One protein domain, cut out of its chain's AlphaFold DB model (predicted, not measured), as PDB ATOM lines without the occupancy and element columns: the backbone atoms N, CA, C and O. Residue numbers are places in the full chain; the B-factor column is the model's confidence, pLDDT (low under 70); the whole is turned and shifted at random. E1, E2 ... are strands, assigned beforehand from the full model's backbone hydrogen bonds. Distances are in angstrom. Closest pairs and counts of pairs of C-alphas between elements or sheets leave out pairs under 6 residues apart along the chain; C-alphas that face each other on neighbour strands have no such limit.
ATOM      1  N   TYR A  37     -40.980  12.403 -38.526       65.00
ATOM      2  CA  TYR A  37     -41.315  11.212 -39.300       65.00
ATOM      3  C   TYR A  37     -40.723  11.357 -40.696       65.00
ATOM      4  O   TYR A  37     -41.158  12.196 -41.477       65.00
ATOM      5  N   VAL A  38     -39.699  10.569 -41.006       62.62
ATOM      6  CA  VAL A  38     -39.077  10.554 -42.337       62.62
ATOM      7  C   VAL A  38     -39.856   9.593 -43.226       62.62
ATOM      8  O   VAL A  38     -40.233   8.515 -42.769       62.62
ATOM      9  N   ASP A  39     -40.093   9.974 -44.479       58.38
ATOM     10  CA  ASP A  39     -40.672   9.073 -45.472       58.38
ATOM     11  C   ASP A  39     -39.603   8.045 -45.899       58.38
ATOM     12  O   ASP A  39     -38.628   8.409 -46.552       58.38
ATOM     13  N   PRO A  40     -39.736   6.757 -45.551       48.00
ATOM     14  CA  PRO A  40     -38.765   5.730 -45.876       48.00
ATOM     15  C   PRO A  40     -38.820   5.320 -47.349       48.00
ATOM     16  O   PRO A  40     -37.896   4.649 -47.808       48.00
ATOM     17  N   ALA A  41     -39.861   5.708 -48.101       52.56
ATOM     18  CA  ALA A  41     -39.875   5.548 -49.552       52.56
ATOM     19  C   ALA A  41     -38.881   6.504 -50.230       52.56
ATOM     20  O   ALA A  41     -38.449   6.239 -51.354       52.56
ATOM     21  N   ILE A  42     -38.490   7.583 -49.542       55.69
ATOM     22  CA  ILE A  42     -37.537   8.579 -50.023       55.69
ATOM     23  C   ILE A  42     -36.298   8.506 -49.142       55.69
ATOM     24  O   ILE A  42     -36.206   9.082 -48.059       55.69
ATOM     25  N   THR A  43     -35.290   7.783 -49.623       59.94
ATOM     26  CA  THR A  43     -33.998   7.788 -48.936       59.94
ATOM     27  C   THR A  43     -33.361   9.157 -49.148       59.94
ATOM     28  O   THR A  43     -33.263   9.613 -50.282       59.94
ATOM     29  N   VAL A  44     -32.869   9.805 -48.092       59.06
ATOM     30  CA  VAL A  44     -32.153  11.093 -48.187       59.06
ATOM     31  C   VAL A  44     -31.045  11.073 -49.261       59.06
ATOM     32  O   VAL A  44     -30.873  12.044 -49.993       59.06
ATOM     33  N   GLY A  45     -30.378   9.928 -49.458       58.94
ATOM     34  CA  GLY A  45     -29.384   9.721 -50.522       58.94
ATOM     35  C   GLY A  45     -29.923   9.744 -51.965       58.94
ATOM     36  O   GLY A  45     -29.137   9.766 -52.911       58.94
ATOM     37  N   GLN A  46     -31.242   9.747 -52.167       65.25
ATOM     38  CA  GLN A  46     -31.881   9.919 -53.478       65.25
ATOM     39  C   GLN A  46     -32.087  11.396 -53.832       65.25
ATOM     40  O   GLN A  46     -32.242  11.723 -55.013       65.25
ATOM     41  N   VAL A  47     -32.048  12.299 -52.846       74.50
ATOM     42  CA  VAL A  47     -32.167  13.736 -53.084       74.50
ATOM     43  C   VAL A  47     -30.827  14.270 -53.579       74.50
ATOM     44  O   VAL A  47     -29.853  14.430 -52.839       74.50
ATOM     45  N   LYS A  48     -30.774  14.550 -54.880       83.06
ATOM     46  CA  LYS A  48     -29.581  15.093 -55.533       83.06
ATOM     47  C   LYS A  48     -29.441  16.591 -55.256       83.06
ATOM     48  O   LYS A  48     -30.464  17.276 -55.177       83.06
ATOM     49  N   PRO A  49     -28.205  17.106 -55.147       83.38
ATOM     50  CA  PRO A  49     -27.978  18.537 -55.018       83.38
ATOM     51  C   PRO A  49     -28.451  19.277 -56.273       83.38
ATOM     52  O   PRO A  49     -28.440  18.745 -57.387       83.38
ATOM     53  N   LEU A  50     -28.846  20.529 -56.084       84.31
ATOM     54  CA  LEU A  50     -29.194  21.446 -57.157       84.31
ATOM     55  C   LEU A  50     -27.931  21.886 -57.899       84.31
ATOM     56  O   LEU A  50     -26.884  22.135 -57.300       84.31
ATOM     57  N   ALA A  51     -28.055  22.025 -59.219       82.00
ATOM     58  CA  ALA A  51     -26.958  22.444 -60.092       82.00
ATOM     59  C   ALA A  51     -26.493  23.889 -59.830       82.00
ATOM     60  O   ALA A  51     -25.370  24.250 -60.170       82.00
ATOM     61  N   ALA A  52     -27.354  24.714 -59.232       79.25
ATOM     62  CA  ALA A  52     -27.076  26.103 -58.909       79.25
ATOM     63  C   ALA A  52     -27.619  26.456 -57.522       79.25
ATOM     64  O   ALA A  52     -28.536  25.814 -57.007       79.25
ATOM     65  N   LYS A  53     -27.052  27.513 -56.936       78.25
ATOM     66  CA  LYS A  53     -27.508  28.067 -55.665       78.25
ATOM     67  C   LYS A  53     -28.964  28.561 -55.790       78.25
ATOM     68  O   LYS A  53     -29.225  29.390 -56.664       78.25
ATOM     69  N   PRO A  54     -29.892  28.122 -54.917       74.25
ATOM     70  CA  PRO A  54     -31.255  28.643 -54.890       74.25
ATOM     71  C   PRO A  54     -31.288  30.124 -54.510       74.25
ATOM     72  O   PRO A  54     -30.447  30.596 -53.746       74.25
ATOM     73  N   ALA A  55     -32.309  30.839 -54.983       69.38
ATOM     74  CA  ALA A  55     -32.543  32.242 -54.629       69.38
ATOM     75  C   ALA A  55     -33.018  32.444 -53.172       69.38
ATOM     76  O   ALA A  55     -33.094  33.579 -52.708       69.38
ATOM     77  N   ALA A  56     -33.321  31.355 -52.460       65.56
ATOM     78  CA  ALA A  56     -33.742  31.345 -51.064       65.56
ATOM     79  C   ALA A  56     -32.701  31.970 -50.126       65.56
ATOM     80  O   ALA A  56     -31.493  31.817 -50.350       65.56
ATOM     81  N   GLU A  57     -33.155  32.556 -49.015       60.59
ATOM     82  CA  GLU A  57     -32.271  33.001 -47.933       60.59
ATOM     83  C   GLU A  57     -31.331  31.861 -47.521       60.59
ATOM     84  O   GLU A  57     -31.767  30.768 -47.165       60.59
ATOM     85  N   SER A  58     -30.022  32.084 -47.632       56.72
ATOM     86  CA  SER A  58     -29.038  31.064 -47.274       56.72
ATOM     87  C   SER A  58     -28.783  31.091 -45.779       56.72
ATOM     88  O   SER A  58     -28.359  32.120 -45.248       56.72
ATOM     89  N   ILE A  59     -28.949  29.953 -45.108       57.41
ATOM     90  CA  ILE A  59     -28.440  29.810 -43.744       57.41
ATOM     91  C   ILE A  59     -26.918  29.672 -43.861       57.41
ATOM     92  O   ILE A  59     -26.416  28.684 -44.393       57.41
ATOM     93  N   LYS A  60     -26.182  30.702 -43.421       44.84
ATOM     94  CA  LYS A  60     -24.708  30.746 -43.479       44.84
ATOM     95  C   LYS A  60     -24.034  29.681 -42.608       44.84
ATOM     96  O   LYS A  60     -22.894  29.330 -42.883       44.84
ATOM     97  N   ASP A  61     -24.754  29.145 -41.628       44.44
ATOM     98  CA  ASP A  61     -24.226  28.249 -40.599       44.44
ATOM     99  C   ASP A  61     -24.740  26.812 -40.765       44.44
ATOM    100  O   ASP A  61     -25.163  26.167 -39.804       44.44
ATOM    101  N   ALA A  62     -24.735  26.296 -41.997       47.41
ATOM    102  CA  ALA A  62     -24.879  24.860 -42.198       47.41
ATOM    103  C   ALA A  62     -23.678  24.170 -41.522       47.41
ATOM    104  O   ALA A  62     -22.536  24.497 -41.862       47.41
ATOM    105  N   PRO A  63     -23.878  23.276 -40.536       47.00
ATOM    106  CA  PRO A  63     -22.765  22.623 -39.862       47.00
ATOM    107  C   PRO A  63     -21.879  21.910 -40.890       47.00
ATOM    108  O   PRO A  63     -22.381  21.308 -41.833       47.00
ATOM    109  N   ALA A  64     -20.562  21.977 -40.689       46.53
ATOM    110  CA  ALA A  64     -19.501  21.573 -41.625       46.53
ATOM    111  C   ALA A  64     -19.462  20.076 -42.018       46.53
ATOM    112  O   ALA A  64     -18.462  19.596 -42.541       46.53
ATOM    113  N   ALA A  65     -20.517  19.318 -41.752       51.00
ATOM    114  CA  ALA A  65     -20.641  17.912 -42.083       51.00
ATOM    115  C   ALA A  65     -22.007  17.702 -42.728       51.00
ATOM    116  O   ALA A  65     -22.966  18.188 -42.140       51.00
ATOM    117  N   HIS A  66     -22.045  16.996 -43.870       57.59
ATOM    118  CA  HIS A  66     -23.136  16.386 -44.672       57.59
ATOM    119  C   HIS A  66     -24.581  16.329 -44.131       57.59
ATOM    120  O   HIS A  66     -25.293  15.340 -44.322       57.59
ATOM    121  N   ASN A  67     -25.024  17.375 -43.448       60.47
ATOM    122  CA  ASN A  67     -26.185  17.362 -42.586       60.47
ATOM    123  C   ASN A  67     -27.016  18.611 -42.838       60.47
ATOM    124  O   ASN A  67     -26.501  19.729 -42.836       60.47
ATOM    125  N   LEU A  68     -28.319  18.416 -42.977       61.69
ATOM    126  CA  LEU A  68     -29.290  19.496 -43.026       61.69
ATOM    127  C   LEU A  68     -29.952  19.596 -41.663       61.69
ATOM    128  O   LEU A  68     -30.626  18.660 -41.241       61.69
ATOM    129  N   VAL A  69     -29.749  20.716 -40.974       66.00
ATOM    130  CA  VAL A  69     -30.384  20.992 -39.681       66.00
ATOM    131  C   VAL A  69     -31.429  22.079 -39.860       66.00
ATOM    132  O   VAL A  69     -31.131  23.131 -40.425       66.00
ATOM    133  N   PHE A  70     -32.642  21.850 -39.366       70.00
ATOM    134  CA  PHE A  70     -33.705  22.850 -39.413       70.00
ATOM    135  C   PHE A  70     -34.740  22.662 -38.316       70.00
ATOM    136  O   PHE A  70     -34.919  21.580 -37.757       70.00
ATOM    137  N   THR A  71     -35.436  23.761 -38.041       69.88
ATOM    138  CA  THR A  71     -36.448  23.881 -36.998       69.88
ATOM    139  C   THR A  71     -37.749  24.351 -37.616       69.88
ATOM    140  O   THR A  71     -37.756  25.342 -38.355       69.88
ATOM    141  N   ASN A  72     -38.842  23.672 -37.281       71.38
ATOM    142  CA  ASN A  72     -40.192  24.124 -37.574       71.38
ATOM    143  C   ASN A  72     -40.521  25.324 -36.667       71.38
ATOM    144  O   ASN A  72     -40.584  25.149 -35.451       71.38
ATOM    145  N   PRO A  73     -40.724  26.541 -37.201       69.62
ATOM    146  CA  PRO A  73     -41.012  27.709 -36.372       69.62
ATOM    147  C   PRO A  73     -42.469  27.757 -35.888       69.62
ATOM    148  O   PRO A  73     -42.829  28.655 -35.130       69.62
ATOM    149  N   MET A  74     -43.318  26.827 -36.331       74.25
ATOM    150  CA  MET A  74     -44.757  26.873 -36.111       74.25
ATOM    151  C   MET A  74     -45.202  25.924 -34.997       74.25
ATOM    152  O   MET A  74     -44.639  24.846 -34.798       74.25
ATOM    153  N   ASN A  75     -46.302  26.287 -34.327       76.62
ATOM    154  CA  ASN A  75     -46.986  25.429 -33.354       76.62
ATOM    155  C   ASN A  75     -47.939  24.413 -34.023       76.62
ATOM    156  O   ASN A  75     -49.068  24.215 -33.582       76.62
ATOM    157  N   GLN A  76     -47.524  23.819 -35.140       76.12
ATOM    158  CA  GLN A  76     -48.291  22.809 -35.873       76.12
ATOM    159  C   GLN A  76     -47.343  21.872 -36.617       76.12
ATOM    160  O   GLN A  76     -46.165  22.188 -36.780       76.12
ATOM    161  N   TRP A  77     -47.849  20.721 -37.054       80.12
ATOM    162  CA  TRP A  77     -47.096  19.808 -37.911       80.12
ATOM    163  C   TRP A  77     -46.788  20.468 -39.254       80.12
ATOM    164  O   TRP A  77     -47.641  21.158 -39.815       80.12
ATOM    165  N   GLY A  78     -45.569  20.255 -39.741       79.06
ATOM    166  CA  GLY A  78     -45.126  20.704 -41.051       79.06
ATOM    167  C   GLY A  78     -44.595  19.551 -41.890       79.06
ATOM    168  O   GLY A  78     -44.004  18.609 -41.368       79.06
ATOM    169  N   GLU A  79     -44.809  19.621 -43.191       85.19
ATOM    170  CA  GLU A  79     -44.138  18.802 -44.180       85.19
ATOM    171  C   GLU A  79     -42.758  19.375 -44.454       85.19
ATOM    172  O   GLU A  79     -42.568  20.582 -44.601       85.19
ATOM    173  N   LEU A  80     -41.785  18.483 -44.505       80.81
ATOM    174  CA  LEU A  80     -40.431  18.812 -44.868       80.81
ATOM    175  C   LEU A  80     -40.207  18.433 -46.320       80.81
ATOM    176  O   LEU A  80     -40.290  17.259 -46.691       80.81
ATOM    177  N   VAL A  81     -39.846  19.429 -47.110       85.12
ATOM    178  CA  VAL A  81     -39.628  19.298 -48.538       85.12
ATOM    179  C   VAL A  81     -38.202  19.747 -48.847       85.12
ATOM    180  O   VAL A  81     -37.768  20.817 -48.434       85.12
ATOM    181  N   VAL A  82     -37.438  18.918 -49.555       83.00
ATOM    182  CA  VAL A  82     -36.074  19.236 -49.995       83.00
ATOM    183  C   VAL A  82     -36.023  19.146 -51.513       83.00
ATOM    184  O   VAL A  82     -36.367  18.114 -52.085       83.00
ATOM    185  N   ASN A  83     -35.609  20.224 -52.180       87.00
ATOM    186  CA  ASN A  83     -35.598  20.341 -53.644       87.00
ATOM    187  C   ASN A  83     -36.958  19.975 -54.280       87.00
ATOM    188  O   ASN A  83     -37.008  19.327 -55.323       87.00
ATOM    189  N   GLY A  84     -38.065  20.336 -53.620       84.19
ATOM    190  CA  GLY A  84     -39.426  19.991 -54.055       84.19
ATOM    191  C   GLY A  84     -39.859  18.544 -53.770       84.19
ATOM    192  O   GLY A  84     -40.964  18.159 -54.134       84.19
ATOM    193  N   THR A  85     -39.017  17.733 -53.123       82.12
ATOM    194  CA  THR A  85     -39.336  16.352 -52.736       82.12
ATOM    195  C   THR A  85     -39.680  16.289 -51.252       82.12
ATOM    196  O   THR A  85     -38.853  16.648 -50.415       82.12
ATOM    197  N   LYS A  86     -40.880  15.814 -50.906       81.94
ATOM    198  CA  LYS A  86     -41.267  15.586 -49.509       81.94
ATOM    199  C   LYS A  86     -40.414  14.469 -48.916       81.94
ATOM    200  O   LYS A  86     -40.494  13.338 -49.358       81.94
ATOM    201  N   VAL A  87     -39.607  14.782 -47.915       77.44
ATOM    202  CA  VAL A  87     -38.713  13.817 -47.250       77.44
ATOM    203  C   VAL A  87     -39.244  13.392 -45.880       77.44
ATOM    204  O   VAL A  87     -38.748  12.435 -45.294       77.44
ATOM    205  N   GLY A  88     -40.249  14.089 -45.342       78.19
ATOM    206  CA  GLY A  88     -40.853  13.731 -44.065       78.19
ATOM    207  C   GLY A  88     -41.829  14.770 -43.527       78.19
ATOM    208  O   GLY A  88     -42.223  15.704 -44.226       78.19
ATOM    209  N   THR A  89     -42.208  14.612 -42.265       79.94
ATOM    210  CA  THR A  89     -42.994  15.563 -41.484       79.94
ATOM    211  C   THR A  89     -42.312  15.847 -40.149       79.94
ATOM    212  O   THR A  89     -41.734  14.964 -39.516       79.94
ATOM    213  N   ILE A  90     -42.362  17.105 -39.722       75.44
ATOM    214  CA  ILE A  90     -41.759  17.611 -38.493       75.44
ATOM    215  C   ILE A  90     -42.842  18.208 -37.596       75.44
ATOM    216  O   ILE A  90     -43.685  18.994 -38.029       75.44
ATOM    217  N   GLY A  91     -42.833  17.838 -36.322       74.69
ATOM    218  CA  GLY A  91     -43.832  18.311 -35.377       74.69
ATOM    219  C   GLY A  91     -43.657  19.772 -34.959       74.69
ATOM    220  O   GLY A  91     -42.672  20.425 -35.319       74.69
ATOM    221  N   PRO A  92     -44.610  20.283 -34.161       76.12
ATOM    222  CA  PRO A  92     -44.598  21.649 -33.648       76.12
ATOM    223  C   PRO A  92     -43.297  21.968 -32.908       76.12
ATOM    224  O   PRO A  92     -42.911  21.208 -32.008       76.12
ATOM    225  N   PHE A  93     -42.640  23.070 -33.283       73.62
ATOM    226  CA  PHE A  93     -41.342  23.509 -32.742       73.62
ATOM    227  C   PHE A  93     -40.227  22.451 -32.778       73.62
ATOM    228  O   PHE A  93     -39.219  22.565 -32.077       73.62
ATOM    229  N   GLY A  94     -40.402  21.399 -33.582       69.81
ATOM    230  CA  GLY A  94     -39.418  20.341 -33.740       69.81
ATOM    231  C   GLY A  94     -38.163  20.882 -34.408       69.81
ATOM    232  O   GLY A  94     -38.239  21.715 -35.309       69.81
ATOM    233  N   THR A  95     -37.007  20.388 -33.980       71.38
ATOM    234  CA  THR A  95     -35.744  20.552 -34.702       71.38
ATOM    235  C   THR A  95     -35.299  19.186 -35.153       71.38
ATOM    236  O   THR A  95     -35.408  18.227 -34.391       71.38
ATOM    237  N   CYS A  96     -34.773  19.088 -36.364       68.19
ATOM    238  CA  CYS A  96     -34.168  17.849 -36.793       68.19
ATOM    239  C   CYS A  96     -32.949  18.048 -37.672       68.19
ATOM    240  O   CYS A  96     -32.633  19.151 -38.120       68.19
ATOM    241  N   ARG A  97     -32.249  16.932 -37.835       71.38
ATOM    242  CA  ARG A  97     -31.009  16.801 -38.567       71.38
ATOM    243  C   ARG A  97     -31.157  15.621 -39.509       71.38
ATOM    244  O   ARG A  97     -31.402  14.508 -39.054       71.38
ATOM    245  N   LEU A  98     -31.008  15.876 -40.795       69.94
ATOM    246  CA  LEU A  98     -30.961  14.842 -41.814       69.94
ATOM    247  C   LEU A  98     -29.524  14.677 -42.290       69.94
ATOM    248  O   LEU A  98     -28.863  15.673 -42.568       69.94
ATOM    249  N   GLU A  99     -29.059  13.439 -42.396       69.62
ATOM    250  CA  GLU A  99     -27.690  13.099 -42.797       69.62
ATOM    251  C   GLU A  99     -27.686  12.314 -44.114       69.62
ATOM    252  O   GLU A  99     -28.705  11.753 -44.517       69.62
ATOM    253  N   GLY A 100     -26.528  12.240 -44.774       66.94
ATOM    254  CA  GLY A 100     -26.355  11.443 -45.995       66.94
ATOM    255  C   GLY A 100     -26.661  12.192 -47.292       66.94
ATOM    256  O   GLY A 100     -26.769  11.570 -48.348       66.94
ATOM    257  N   PHE A 101     -26.773  13.521 -47.231       71.62
ATOM    258  CA  PHE A 101     -26.800  14.360 -48.427       71.62
ATOM    259  C   PHE A 101     -25.396  14.476 -49.028       71.62
ATOM    260  O   PHE A 101     -24.415  14.691 -48.314       71.62
ATOM    261  N   GLY A 102     -25.303  14.350 -50.352       71.06
ATOM    262  CA  GLY A 102     -24.067  14.636 -51.078       71.06
ATOM    263  C   GLY A 102     -23.690  16.119 -50.992       71.06
ATOM    264  O   GLY A 102     -24.533  16.968 -50.718       71.06
ATOM    265  N   GLY A 103     -22.422  16.447 -51.239       76.25
ATOM    266  CA  GLY A 103     -21.985  17.844 -51.320       76.25
ATOM    267  C   GLY A 103     -22.721  18.603 -52.431       76.25
ATOM    268  O   GLY A 103     -22.868  18.098 -53.547       76.25
ATOM    269  N   GLY A 104     -23.189  19.816 -52.137       78.94
ATOM    270  CA  GLY A 104     -23.873  20.692 -53.084       78.94
ATOM    271  C   GLY A 104     -24.950  21.574 -52.455       78.94
ATOM    272  O   GLY A 104     -25.060  21.704 -51.238       78.94
ATOM    273  N   TRP A 105     -25.739  22.227 -53.307       82.44
ATOM    274  CA  TRP A 105     -26.800  23.129 -52.867       82.44
ATOM    275  C   TRP A 105     -28.127  22.405 -52.706       82.44
ATOM    276  O   TRP A 105     -28.530  21.631 -53.570       82.44
ATOM    277  N   TYR A 106     -28.841  22.728 -51.637       81.81
ATOM    278  CA  TYR A 106     -30.187  22.238 -51.394       81.81
ATOM    279  C   TYR A 106     -31.104  23.402 -51.041       81.81
ATOM    280  O   TYR A 106     -30.702  24.362 -50.377       81.81
ATOM    281  N   GLN A 107     -32.339  23.309 -51.509       85.88
ATOM    282  CA  GLN A 107     -33.447  24.134 -51.068       85.88
ATOM    283  C   GLN A 107     -34.270  23.314 -50.087       85.88
ATOM    284  O   GLN A 107     -34.608  22.169 -50.382       85.88
ATOM    285  N   VAL A 108     -34.576  23.894 -48.934       80.94
ATOM    286  CA  VAL A 108     -35.380  23.250 -47.904       80.94
ATOM    287  C   VAL A 108     -36.577  24.130 -47.596       80.94
ATOM    288  O   VAL A 108     -36.445  25.323 -47.315       80.94
ATOM    289  N   ASP A 109     -37.732  23.492 -47.622       85.50
ATOM    290  CA  ASP A 109     -39.039  24.069 -47.406       85.50
ATOM    291  C   ASP A 109     -39.707  23.340 -46.240       85.50
ATOM    292  O   ASP A 109     -39.683  22.109 -46.143       85.50
ATOM    293  N   VAL A 110     -40.278  24.115 -45.323       81.12
ATOM    294  CA  VAL A 110     -41.187  23.613 -44.295       81.12
ATOM    295  C   VAL A 110     -42.560  24.158 -44.628       81.12
ATOM    296  O   VAL A 110     -42.806  25.363 -44.512       81.12
ATOM    297  N   GLU A 111     -43.450  23.276 -45.046       86.50
ATOM    298  CA  GLU A 111     -44.818  23.606 -45.420       86.50
ATOM    299  C   GLU A 111     -45.756  23.192 -44.294       86.50
ATOM    300  O   GLU A 111     -45.630  22.116 -43.729       86.50
ATOM    301  N   VAL A 112     -46.694  24.043 -43.918       80.06
ATOM    302  CA  VAL A 112     -47.720  23.737 -42.913       80.06
ATOM    303  C   VAL A 112     -49.094  23.904 -43.553       80.06
ATOM    304  O   VAL A 112     -49.216  24.500 -44.619       80.06
ATOM    305  N   THR A 113     -50.163  23.447 -42.897       74.50
ATOM    306  CA  THR A 113     -51.537  23.545 -43.436       74.50
ATOM    307  C   THR A 113     -51.925  24.969 -43.858       74.50
ATOM    308  O   THR A 113     -52.711  25.161 -44.780       74.50
ATOM    309  N   THR A 114     -51.370  25.982 -43.188       75.00
ATOM    310  CA  THR A 114     -51.626  27.403 -43.464       75.00
ATOM    311  C   THR A 114     -50.736  28.006 -44.560       75.00
ATOM    312  O   THR A 114     -50.843  29.203 -44.815       75.00
ATOM    313  N   GLY A 115     -49.854  27.222 -45.190       77.75
ATOM    314  CA  GLY A 115     -48.935  27.656 -46.246       77.75
ATOM    315  C   GLY A 115     -47.460  27.419 -45.910       77.75
ATOM    316  O   GLY A 115     -47.120  26.645 -45.020       77.75
ATOM    317  N   LEU A 116     -46.560  28.096 -46.621       79.44
ATOM    318  CA  LEU A 116     -45.117  27.994 -46.397       79.44
ATOM    319  C   LEU A 116     -44.739  28.583 -45.026       79.44
ATOM    320  O   LEU A 116     -44.894  29.783 -44.800       79.44
ATOM    321  N   ALA A 117     -44.229  27.752 -44.115       72.56
ATOM    322  CA  ALA A 117     -43.745  28.198 -42.808       72.56
ATOM    323  C   ALA A 117     -42.317  28.737 -42.877       72.56
ATOM    324  O   ALA A 117     -41.969  29.674 -42.157       72.56
ATOM    325  N   ARG A 118     -41.469  28.114 -43.699       76.94
ATOM    326  CA  ARG A 118     -40.069  28.507 -43.848       76.94
ATOM    327  C   ARG A 118     -39.509  28.019 -45.174       76.94
ATOM    328  O   ARG A 118     -39.792  26.898 -45.571       76.94
ATOM    329  N   HIS A 119     -38.663  28.836 -45.785       82.38
ATOM    330  CA  HIS A 119     -37.927  28.520 -47.004       82.38
ATOM    331  C   HIS A 119     -36.496  29.012 -46.856       82.38
ATOM    332  O   HIS A 119     -36.278  30.162 -46.469       82.38
ATOM    333  N   PHE A 120     -35.519  28.153 -47.125       78.06
ATOM    334  CA  PHE A 120     -34.113  28.534 -47.071       78.06
ATOM    335  C   PHE A 120     -33.246  27.657 -47.976       78.06
ATOM    336  O   PHE A 120     -33.627  26.560 -48.385       78.06
ATOM    337  N   SER A 121     -32.052  28.155 -48.286       76.69
ATOM    338  CA  SER A 121     -31.013  27.397 -48.975       76.69
ATOM    339  C   SER A 121     -29.893  27.011 -48.021       76.69
ATOM    340  O   SER A 121     -29.554  27.734 -47.079       76.69
ATOM    341  N   VAL A 122     -29.302  25.855 -48.283       73.75
ATOM    342  CA  VAL A 122     -28.222  25.284 -47.485       73.75
ATOM    343  C   VAL A 122     -27.184  24.688 -48.426       73.75
ATOM    344  O   VAL A 122     -27.525  24.039 -49.419       73.75
ATOM    345  N   GLN A 123     -25.913  24.962 -48.148       75.12
ATOM    346  CA  GLN A 123     -24.806  24.337 -48.856       75.12
ATOM    347  C   GLN A 123     -24.267  23.207 -47.997       75.12
ATOM    348  O   GLN A 123     -23.807  23.439 -46.881       75.12
ATOM    349  N   VAL A 124     -24.317  21.996 -48.531       71.94
ATOM    350  CA  VAL A 124     -23.596  20.859 -47.979       71.94
ATOM    351  C   VAL A 124     -22.203  20.863 -48.600       71.94
ATOM    352  O   VAL A 124     -22.081  20.919 -49.825       71.94
ATOM    353  N   LEU A 125     -21.166  20.869 -47.765       68.94
ATOM    354  CA  LEU A 125     -19.770  20.785 -48.205       68.94
ATOM    355  C   LEU A 125     -19.371  19.338 -48.499       68.94
ATOM    356  O   LEU A 125     -19.929  18.437 -47.835       68.94
TER     357      LEU A 125
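This is residues 37 to 125 of the 125 residues of an uncharacterized protein of Deltaproteobacteria bacterium (UniProt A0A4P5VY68). This is a small sandwich of two unequal sheets: a strongly twisted sheet of four strands, E3, E2, E5 and E6, with the two-stranded sheet E1 and E4 facing it. Before E1, residues 37 to 66 have no named element and wrap round one end of the sandwich in a wide loop. The printed part has 89 residues with no named helix and six named strands, E1 to E6 along the chain; its class is all strand, though the strands hold 40 of the 89 residues. The larger sheet runs E3, E2, E5, E6, and both sheets are antiparallel. The whole is compact, with a radius of gyration of the C-alphas of 12.0 A, and rounded, spanning 31 by 28 by 20 A.

E1, residues 67 to 71, begins at C-alpha 67 (-26.185, 17.362, -42.586) and is 13.4 A long. E2 is residues 78 to 82, E3 residues 85 to 90 and E4 residues 95 to 99. E5, residues 104 to 112, spans 26.1 A. E6, residues 115 to 124, spans 26.3 A and ends at C-alpha 124 (-23.596, 20.859, -47.979).

In the larger sheet, E2 and E3 form a hairpin, with N 80 and O 88 at 2.8 A. E2 and E5 have N 81 and O 109 at 2.9 A. E5 and E6 form a hairpin, with N 106 and O 122 at 2.9 A. Residues 37 to 38 pair antiparallel with residues 88 to 89 of E3. In the other sheet, E1 and E4 have N 68 and O 98 at 2.8 A. The parts of the two sheets that face each other are 9.2 A apart, centre to centre. E1 and E5 are near each other, and the closest C-alphas of E1 and E6, Asn 67 and Val 124, are 6.9 A apart.

The C-alphas farthest apart, Ala 51 and Asn 75, are 33.5 A apart. The printed part has no cut, and no link between named strands is long. The mean pLDDT of the printed part is 71.5; residues 37 to 46 and 55 to 69 are among those under 70.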